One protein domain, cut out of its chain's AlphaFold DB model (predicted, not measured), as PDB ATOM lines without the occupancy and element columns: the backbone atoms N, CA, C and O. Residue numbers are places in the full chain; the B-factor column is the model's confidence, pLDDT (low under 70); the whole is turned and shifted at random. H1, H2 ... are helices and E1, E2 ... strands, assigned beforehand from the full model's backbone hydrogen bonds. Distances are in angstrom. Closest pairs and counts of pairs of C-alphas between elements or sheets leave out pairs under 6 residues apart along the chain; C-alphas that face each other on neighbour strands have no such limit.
ATOM      1  N   ASN A  41     205.618 163.160 202.095       88.75
ATOM      2  CA  ASN A  41     205.945 164.492 201.617       88.75
ATOM      3  C   ASN A  41     204.774 165.019 200.791       88.75
ATOM      4  O   ASN A  41     204.134 164.273 200.053       88.75
ATOM      5  N   VAL A  42     204.489 166.308 200.943       91.56
ATOM      6  CA  VAL A  42     203.504 167.017 200.125       91.56
ATOM      7  C   VAL A  42     204.269 168.001 199.260       91.56
ATOM      8  O   VAL A  42     205.033 168.819 199.772       91.56
ATOM      9  N   GLU A  43     204.074 167.898 197.955       93.75
ATOM     10  CA  GLU A  43     204.747 168.704 196.946       93.75
ATOM     11  C   GLU A  43     203.709 169.497 196.149       93.75
ATOM     12  O   GLU A  43     202.592 169.030 195.946       93.75
ATOM     13  N   TYR A  44     204.069 170.700 195.704       93.81
ATOM     14  CA  TYR A  44     203.185 171.604 194.963       93.81
ATOM     15  C   TYR A  44     203.811 171.883 193.592       93.81
ATOM     16  O   TYR A  44     204.695 172.739 193.499       93.81
ATOM     17  N   PRO A  45     203.445 171.125 192.545       93.19
ATOM     18  CA  PRO A  45     204.043 171.299 191.229       93.19
ATOM     19  C   PRO A  45     203.569 172.594 190.559       93.19
ATOM     20  O   PRO A  45     202.420 173.009 190.712       93.19
ATOM     21  N   ASP A  46     204.446 173.209 189.763       92.81
ATOM     22  CA  ASP A  46     204.062 174.327 188.900       92.81
ATOM     23  C   ASP A  46     203.301 173.797 187.682       92.81
ATOM     24  O   ASP A  46     203.894 173.266 186.744       92.81
ATOM     25  N   MET A  47     201.977 173.941 187.688       92.69
ATOM     26  CA  MET A  47     201.109 173.464 186.606       92.69
ATOM     27  C   MET A  47     201.229 174.279 185.309       92.69
ATOM     28  O   MET A  47     200.715 173.848 184.278       92.69
ATOM     29  N   ASN A  48     201.901 175.435 185.334       92.94
ATOM     30  CA  ASN A  48     202.072 176.291 184.157       92.94
ATOM     31  C   ASN A  48     203.408 176.062 183.441       92.94
ATOM     32  O   ASN A  48     203.663 176.666 182.397       92.94
ATOM     33  N   ASN A  49     204.275 175.206 183.982       92.38
ATOM     34  CA  ASN A  49     205.546 174.903 183.351       92.38
ATOM     35  C   ASN A  49     205.328 174.023 182.108       92.38
ATOM     36  O   ASN A  49     205.072 172.826 182.217       92.38
ATOM     37  N   GLU A  50     205.465 174.614 180.917       92.75
ATOM     38  CA  GLU A  50     205.306 173.924 179.626       92.75
ATOM     39  C   GLU A  50     206.443 172.935 179.309       92.75
ATOM     40  O   GLU A  50     206.308 172.080 178.429       92.75
ATOM     41  N   ARG A  51     207.595 173.058 179.984       94.06
ATOM     42  CA  ARG A  51     208.771 172.194 179.780       94.06
ATOM     43  C   ARG A  51     209.292 171.659 181.116       94.06
ATOM     44  O   ARG A  51     210.425 171.972 181.496       94.06
ATOM     45  N   PRO A  52     208.495 170.835 181.813       92.38
ATOM     46  CA  PRO A  52     208.881 170.279 183.097       92.38
ATOM     47  C   PRO A  52     210.004 169.252 182.936       92.38
ATOM     48  O   PRO A  52     210.126 168.566 181.912       92.38
ATOM     49  N   SER A  53     210.822 169.110 183.980       94.62
ATOM     50  CA  SER A  53     211.747 167.975 184.081       94.62
ATOM     51  C   SER A  53     210.979 166.645 184.172       94.62
ATOM     52  O   SER A  53     209.787 166.629 184.460       94.62
ATOM     53  N   ALA A  54     211.637 165.499 183.968       93.88
ATOM     54  CA  ALA A  54     210.955 164.201 184.068       93.88
ATOM     55  C   ALA A  54     210.327 163.956 185.457       93.88
ATOM     56  O   ALA A  54     209.232 163.407 185.546       93.88
ATOM     57  N   ALA A  55     211.004 164.385 186.527       90.00
ATOM     58  CA  ALA A  55     210.493 164.276 187.891       90.00
ATOM     59  C   ALA A  55     209.298 165.213 188.119       90.00
ATOM     60  O   ALA A  55     208.268 164.794 188.629       90.00
ATOM     61  N   GLU A  56     209.408 166.461 187.672       92.31
ATOM     62  CA  GLU A  56     208.343 167.459 187.789       92.31
ATOM     63  C   GLU A  56     207.107 167.093 186.967       92.31
ATOM     64  O   GLU A  56     205.985 167.242 187.437       92.31
ATOM     65  N   ARG A  57     207.305 166.525 185.776       93.56
ATOM     66  CA  ARG A  57     206.222 165.991 184.953       93.56
ATOM     67  C   ARG A  57     205.453 164.905 185.696       93.56
ATOM     68  O   ARG A  57     204.230 164.905 185.673       93.56
ATOM     69  N   LEU A  58     206.161 164.010 186.384       91.88
ATOM     70  CA  LEU A  58     205.529 162.978 187.200       91.88
ATOM     71  C   LEU A  58     204.743 163.597 188.364       91.88
ATOM     72  O   LEU A  58     203.655 163.120 188.676       91.88
ATOM     73  N   LEU A  59     205.245 164.669 188.980       93.19
ATOM     74  CA  LEU A  59     204.505 165.390 190.018       93.19
ATOM     75  C   LEU A  59     203.237 166.044 189.466       93.19
ATOM     76  O   LEU A  59     202.186 165.855 190.066       93.19
ATOM     77  N   GLN A  60     203.321 166.739 188.325       93.44
ATOM     78  CA  GLN A  60     202.175 167.356 187.645       93.44
ATOM     79  C   GLN A  60     201.114 166.316 187.249       93.44
ATOM     80  O   GLN A  60     199.927 166.539 187.463       93.44
ATOM     81  N   GLU A  61     201.528 165.166 186.705       92.88
ATOM     82  CA  GLU A  61     200.623 164.082 186.288       92.88
ATOM     83  C   GLU A  61     199.881 163.435 187.472       92.88
ATOM     84  O   GLU A  61     198.768 162.943 187.297       92.88
ATOM     85  N   ASN A  62     200.476 163.444 188.671       93.31
ATOM     86  CA  ASN A  62     199.880 162.896 189.896       93.31
ATOM     87  C   ASN A  62     199.286 163.972 190.821       93.31
ATOM     88  O   ASN A  62     198.902 163.653 191.947       93.31
ATOM     89  N   ALA A  63     199.247 165.232 190.388       94.75
ATOM     90  CA  ALA A  63     198.760 166.318 191.218       94.75
ATOM     91  C   ALA A  63     197.235 166.277 191.344       94.75
ATOM     92  O   ALA A  63     196.505 166.186 190.356       94.75
ATOM     93  N   GLU A  64     196.747 166.399 192.571       94.38
ATOM     94  CA  GLU A  64     195.334 166.527 192.889       94.38
ATOM     95  C   GLU A  64     194.970 168.000 193.074       94.38
ATOM     96  O   GLU A  64     195.704 168.770 193.695       94.38
ATOM     97  N   PHE A  65     193.816 168.391 192.533       94.62
ATOM     98  CA  PHE A  65     193.287 169.742 192.682       94.62
ATOM     99  C   PHE A  65     192.482 169.872 193.976       94.62
ATOM    100  O   PHE A  65     191.506 169.147 194.186       94.62
ATOM    101  N   GLN A  66     192.849 170.838 194.814       93.75
ATOM    102  CA  GLN A  66     192.129 171.192 196.030       93.75
ATOM    103  C   GLN A  66     191.501 172.577 195.903       93.75
ATOM    104  O   GLN A  66     192.202 173.572 195.724       93.75
ATOM    105  N   VAL A  67     190.186 172.640 196.111       93.56
ATOM    106  CA  VAL A  67     189.464 173.907 196.265       93.56
ATOM    107  C   VAL A  67     189.617 174.405 197.699       93.56
ATOM    108  O   VAL A  67     189.331 173.672 198.655       93.56
ATOM    109  N   SER A  68     190.058 175.649 197.866       89.69
ATOM    110  CA  SER A  68     190.189 176.255 199.189       89.69
ATOM    111  C   SER A  68     188.817 176.625 199.761       89.69
ATOM    112  O   SER A  68     188.000 177.238 199.073       89.69
ATOM    113  N   PRO A  69     188.545 176.337 201.047       91.75
ATOM    114  CA  PRO A  69     187.329 176.810 201.702       91.75
ATOM    115  C   PRO A  69     187.392 178.308 202.052       91.75
ATOM    116  O   PRO A  69     186.412 178.865 202.547       91.75
ATOM    117  N   PHE A  70     188.544 178.957 201.862       90.56
ATOM    118  CA  PHE A  70     188.771 180.348 202.227       90.56
ATOM    119  C   PHE A  70     188.701 181.260 201.004       90.56
ATOM    120  O   PHE A  70     189.267 180.957 199.959       90.56
ATOM    121  N   GLN A  71     188.072 182.423 201.180       91.06
ATOM    122  CA  GLN A  71     188.112 183.525 200.223       91.06
ATOM    123  C   GLN A  71     188.994 184.632 200.801       91.06
ATOM    124  O   GLN A  71     188.742 185.120 201.907       91.06
ATOM    125  N   GLY A  72     190.037 185.022 200.071       88.00
ATOM    126  CA  GLY A  72     190.826 186.195 200.426       88.00
ATOM    127  C   GLY A  72     189.961 187.453 200.355       88.00
ATOM    128  O   GLY A  72     189.054 187.564 199.532       88.00
ATOM    129  N   ARG A  73     190.228 188.405 201.252       87.06
ATOM    130  CA  ARG A  73     189.406 189.611 201.439       87.06
ATOM    131  C   ARG A  73     189.201 190.417 200.149       87.06
ATOM    132  O   ARG A  73     188.119 190.960 199.965       87.06
ATOM    133  N   ASP A  74     190.216 190.446 199.289       89.25
ATOM    134  CA  ASP A  74     190.231 191.171 198.014       89.25
ATOM    135  C   ASP A  74     190.775 190.295 196.859       89.25
ATOM    136  O   ASP A  74     191.229 190.814 195.842       89.25
ATOM    137  N   SER A  75     190.757 188.964 197.016       86.25
ATOM    138  CA  SER A  75     191.227 188.018 195.993       86.25
ATOM    139  C   SER A  75     190.102 187.621 195.034       86.25
ATOM    140  O   SER A  75     188.951 187.491 195.471       86.25
ATOM    141  N   PRO A  76     190.392 187.331 193.755       89.25
ATOM    142  CA  PRO A  76     189.455 186.634 192.887       89.25
ATOM    143  C   PRO A  76     189.031 185.272 193.473       89.25
ATOM    144  O   PRO A  76     189.747 184.682 194.296       89.25
ATOM    145  N   PRO A  77     187.862 184.745 193.073       87.81
ATOM    146  CA  PRO A  77     187.487 183.371 193.386       87.81
ATOM    147  C   PRO A  77     188.536 182.387 192.854       87.81
ATOM    148  O   PRO A  77     188.963 182.509 191.708       87.81
ATOM    149  N   GLY A  78     188.937 181.426 193.687       86.81
ATOM    150  CA  GLY A  78     189.877 180.365 193.312       86.81
ATOM    151  C   GLY A  78     191.364 180.734 193.366       86.81
ATOM    152  O   GLY A  78     192.195 179.914 193.001       86.81
ATOM    153  N   GLU A  79     191.740 181.925 193.856       88.62
ATOM    154  CA  GLU A  79     193.166 182.287 194.021       88.62
ATOM    155  C   GLU A  79     193.913 181.334 194.974       88.62
ATOM    156  O   GLU A  79     195.109 181.108 194.827       88.62
ATOM    157  N   LEU A  80     193.201 180.769 195.951       89.62
ATOM    158  CA  LEU A  80     193.765 179.856 196.945       89.62
ATOM    159  C   LEU A  80     193.615 178.380 196.559       89.62
ATOM    160  O   LEU A  80     193.944 177.514 197.369       89.62
ATOM    161  N   ASP A  81     193.097 178.094 195.366       92.69
ATOM    162  CA  ASP A  81     192.995 176.727 194.878       92.69
ATOM    163  C   ASP A  81     194.381 176.245 194.440       92.69
ATOM    164  O   ASP A  81     195.135 176.962 193.778       92.69
ATOM    165  N   LEU A  82     194.743 175.032 194.848       92.94
ATOM    166  CA  LEU A  82     196.111 174.536 194.741       92.94
ATOM    167  C   LEU A  82     196.134 173.122 194.175       92.94
ATOM    168  O   LEU A  82     195.238 172.316 194.423       92.94
ATOM    169  N   TYR A  83     197.207 172.824 193.453       95.56
ATOM    170  CA  TYR A  83     197.560 171.470 193.057       95.56
ATOM    171  C   TYR A  83     198.612 170.930 194.014       95.56
ATOM    172  O   TYR A  83     199.601 171.612 194.285       95.56
ATOM    173  N   TYR A  84     198.409 169.718 194.520       93.94
ATOM    174  CA  TYR A  84     199.368 169.063 195.402       93.94
ATOM    175  C   TYR A  84     199.548 167.594 195.030       93.94
ATOM    176  O   TYR A  84     198.627 166.938 194.553       93.94
ATOM    177  N   THR A  85     200.727 167.059 195.309       93.56
ATOM    178  CA  THR A  85     201.058 165.649 195.117       93.56
ATOM    179  C   THR A  85     201.597 165.107 196.428       93.56
ATOM    180  O   THR A  85     202.453 165.724 197.060       93.56
ATOM    181  N   VAL A  86     201.101 163.947 196.858       91.25
ATOM    182  CA  VAL A  86     201.595 163.278 198.066       91.25
ATOM    183  C   VAL A  86     202.558 162.175 197.660       91.25
ATOM    184  O   VAL A  86     202.154 161.164 197.084       91.25
ATOM    185  N   THR A  87     203.839 162.354 197.972       87.50
ATOM    186  CA  THR A  87     204.870 161.351 197.722       87.50
ATOM    187  C   THR A  87     205.176 160.597 199.019       87.50
ATOM    188  O   THR A  87     205.393 161.198 200.078       87.50
ATOM    189  N   PRO A  88     205.153 159.254 199.009       82.19
ATOM    190  CA  PRO A  88     205.520 158.494 200.193       82.19
ATOM    191  C   PRO A  88     206.996 158.724 200.524       82.19
ATOM    192  O   PRO A  88     207.837 158.777 199.627       82.19
ATOM    193  N   SER A  89     207.327 158.808 201.814       82.75
ATOM    194  CA  SER A  89     208.733 158.880 202.214       82.75
ATOM    195  C   SER A  89     209.492 157.612 201.819       82.75
ATOM    196  O   SER A  89     208.926 156.522 201.677       82.75
ATOM    197  N   GLU A  90     210.813 157.739 201.709       79.88
ATOM    198  CA  GLU A  90     211.703 156.606 201.455       79.88
ATOM    199  C   GLU A  90     211.533 155.492 202.505       79.88
ATOM    200  O   GLU A  90     211.539 154.307 202.163       79.88
ATOM    201  N   ALA A  91     211.289 155.859 203.768       73.62
ATOM    202  CA  ALA A  91     211.008 154.911 204.842       73.62
ATOM    203  C   ALA A  91     209.773 154.047 204.531       73.62
ATOM    204  O   ALA A  91     209.831 152.819 204.636       73.62
ATOM    205  N   TRP A  92     208.682 154.657 204.056       75.12
ATOM    206  CA  TRP A  92     207.484 153.917 203.655       75.12
ATOM    207  C   TRP A  92     207.715 153.033 202.430       75.12
ATOM    208  O   TRP A  92     207.283 151.877 202.392       75.12
ATOM    209  N   ALA A  93     208.418 153.559 201.423       72.31
ATOM    210  CA  ALA A  93     208.751 152.806 200.219       72.31
ATOM    211  C   ALA A  93     209.587 151.558 200.555       72.31
ATOM    212  O   ALA A  93     209.365 150.487 199.986       72.31
ATOM    213  N   ASN A  94     210.502 151.673 201.522       72.38
ATOM    214  CA  ASN A  94     211.300 150.552 202.007       72.38
ATOM    215  C   ASN A  94     210.463 149.549 202.813       72.38
ATOM    216  O   ASN A  94     210.593 148.351 202.571       72.38
ATOM    217  N   MET A  95     209.535 149.990 203.670       69.75
ATOM    218  CA  MET A  95     208.600 149.082 204.362       69.75
ATOM    219  C   MET A  95     207.762 148.240 203.389       69.75
ATOM    220  O   MET A  95     207.585 147.039 203.602       69.75
ATOM    221  N   ARG A  96     207.299 148.827 202.277       66.88
ATOM    222  CA  ARG A  96     206.585 148.081 201.225       66.88
ATOM    223  C   ARG A  96     207.425 146.957 200.612       66.88
ATOM    224  O   ARG A  96     206.887 145.888 200.342       66.88
ATOM    225  N   LYS A  97     208.729 147.176 200.400       64.38
ATOM    226  CA  LYS A  97     209.629 146.140 199.857       64.38
ATOM    227  C   LYS A  97     209.704 144.925 200.785       64.38
ATOM    228  O   LYS A  97     209.676 143.800 200.297       64.38
ATOM    229  N   TYR A  98     209.714 145.139 202.102       58.09
ATOM    230  CA  TYR A  98     209.685 144.046 203.081       58.09
ATOM    231  C   TYR A  98     208.342 143.300 203.104       58.09
ATOM    232  O   TYR A  98     208.333 142.085 203.277       58.09
ATOM    233  N   SER A  99     207.216 143.984 202.865       56.81
ATOM    234  CA  SER A  99     205.900 143.329 202.778       56.81
ATOM    235  C   SER A  99     205.816 142.315 201.633       56.81
ATOM    236  O   SER A  99     205.168 141.283 201.786       56.81
ATOM    237  N   ASN A 100     206.477 142.581 200.504       55.91
ATOM    238  CA  ASN A 100     206.469 141.668 199.357       55.91
ATOM    239  C   ASN A 100     207.274 140.385 199.620       55.91
ATOM    240  O   ASN A 100     206.900 139.330 199.123       55.91
ATOM    241  N   PHE A 101     208.321 140.452 200.448       52.03
ATOM    242  CA  PHE A 101     209.113 139.280 200.843       52.03
ATOM    243  C   PHE A 101     208.338 138.332 201.777       52.03
ATOM    244  O   PHE A 101     208.493 137.116 201.705       52.03
ATOM    245  N   ILE A 102     207.465 138.869 202.638       51.78
ATOM    246  CA  ILE A 102     206.667 138.059 203.576       51.78
ATOM    247  C   ILE A 102     205.585 137.253 202.840       51.78
ATOM    248  O   ILE A 102     205.322 136.111 203.210       51.78
ATOM    249  N   SER A 103     205.000 137.805 201.775       56.41
ATOM    250  CA  SER A 103     203.995 137.102 200.966       56.41
ATOM    251  C   SER A 103     204.566 135.914 200.179       56.41
ATOM    252  O   SER A 103     203.823 134.989 199.866       56.41
ATOM    253  N   GLU A 104     205.868 135.910 199.880       52.62
ATOM    254  CA  GLU A 104     206.535 134.863 199.085       52.62
ATOM    255  C   GLU A 104     206.993 133.657 199.932       52.62
ATOM    256  O   GLU A 104     207.181 132.563 199.412       52.62
ATOM    257  N   LEU A 105     207.104 133.818 201.258       52.06
ATOM    258  CA  LEU A 105     207.364 132.719 202.203       52.06
ATOM    259  C   LEU A 105     206.083 132.013 202.681       52.06
ATOM    260  O   LEU A 105     206.149 131.063 203.461       52.06
ATOM    261  N   GLY A 106     204.922 132.463 202.206       47.06
ATOM    262  CA  GLY A 106     203.620 131.852 202.444       47.06
ATOM    263  C   GLY A 106     203.259 130.781 201.415       47.06
ATOM    264  O   GLY A 106     202.123 130.764 200.951       47.06
TER     265      GLY A 106
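Overview. This is residues 41 to 106 of the 111 residues of an uncharacterized protein of Rutstroemia sp. NJR-2017a BVV2 (UniProt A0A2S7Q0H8). A small, narrow sheet of three antiparallel strands has the short helix H1 over one face, a long loop of residues 67 to 81 reaching away at one end, and the helix H2 reaching away at the other, where residues 91 to 106 stick out as a free arm. The long strand E3 is the middle of the sheet, and the two short strands E1 and E2 pair with different halves of it in a staggered way. The printed part has 66 residues, with two named helices and three named strands in the order E1, H1, E2, E3, H2 along the chain, a sheet order of E1, E3, E2, and a mixed class of helices and strands. The whole is extended, with a radius of gyration of the C-alphas of 17.7 A and spans of 61 by 30 by 16 A, the loop and the arm making its length.

Along the chain. E1 is a strand of residues 41 to 43 and begins at C-alpha 41, at (205.945, 164.492, 201.617). The helix H1 follows with residues 54 to 61, 10.6 A from first to last C-alpha. E2 is a strand of residues 64 to 66. E3 is the longest strand, residues 82 to 88, and runs 19.4 A from C-alpha 82 at (196.111, 174.536, 194.741) to C-alpha 88 at (205.520, 158.494, 200.193). H2 is the longest helix, residues 90 to 104, 22.5 A from first to last C-alpha, and ends at C-alpha 104, at (206.535, 134.863, 199.085).

Arrangement. E1 is an edge strand and the antiparallel neighbour of E3, with 149 degrees between their directions. The C-alphas of Val 42 and Val 86 face each other at 4.7 A, and N 41 and O 87 are within hydrogen-bond range at 2.8 A. H1 is on the sheet at a height over the sheet of 10.2 A, over E1 and E3. It runs across the strands, at 63 degrees to E1 on the local plane, which is fitted to just 6 C-alphas of the sheet. The closest C-alphas of H1 and E3 are those of Leu 59 and Thr 85, 6.2 A apart. E2 is the other edge strand, and E1 and E2 are apart. E2 and E3 form a hairpin, antiparallel with 133 degrees between their directions; the C-alphas of Phe 65 and Tyr 83 face each other at 4.6 A, and N 64 and O 84 are within hydrogen-bond range at 2.8 A. E3, the inner strand, pairs with E2 over residues 82 to 84 and with E1 over residues 85 to 87. E1, H1 and E2 make a split strand-helix-strand unit, two strands of one sheet, each antiparallel to E3, with the helix H1 between them along the chain and E3 between them in the sheet; its crossover is right-handed. H2 is not on the sheet, and is apart from E1, E2 and H1. Every O i to N i+4 pair is within hydrogen-bond range in H1, and 9 of 11 are in H2.

Size, cuts and confidence. The C-alphas of Asp 74 and Leu 105 are the two farthest apart, at 61.1 A, and the outline is only just a rod, 61 by 30 by 16 A. Without residues 91 to 106, which stand free, the body of 50 residues spans 38 by 26 by 11 A. The link from E2 to E3 is long, with 15 residues between them; the link from E1 to H1 is short, and those from H1 to E2 and from E3 to H2 are tight. The printed part has no cut. The mean pLDDT of the printed part is 83.9, and residues 95 to 106 are under 70.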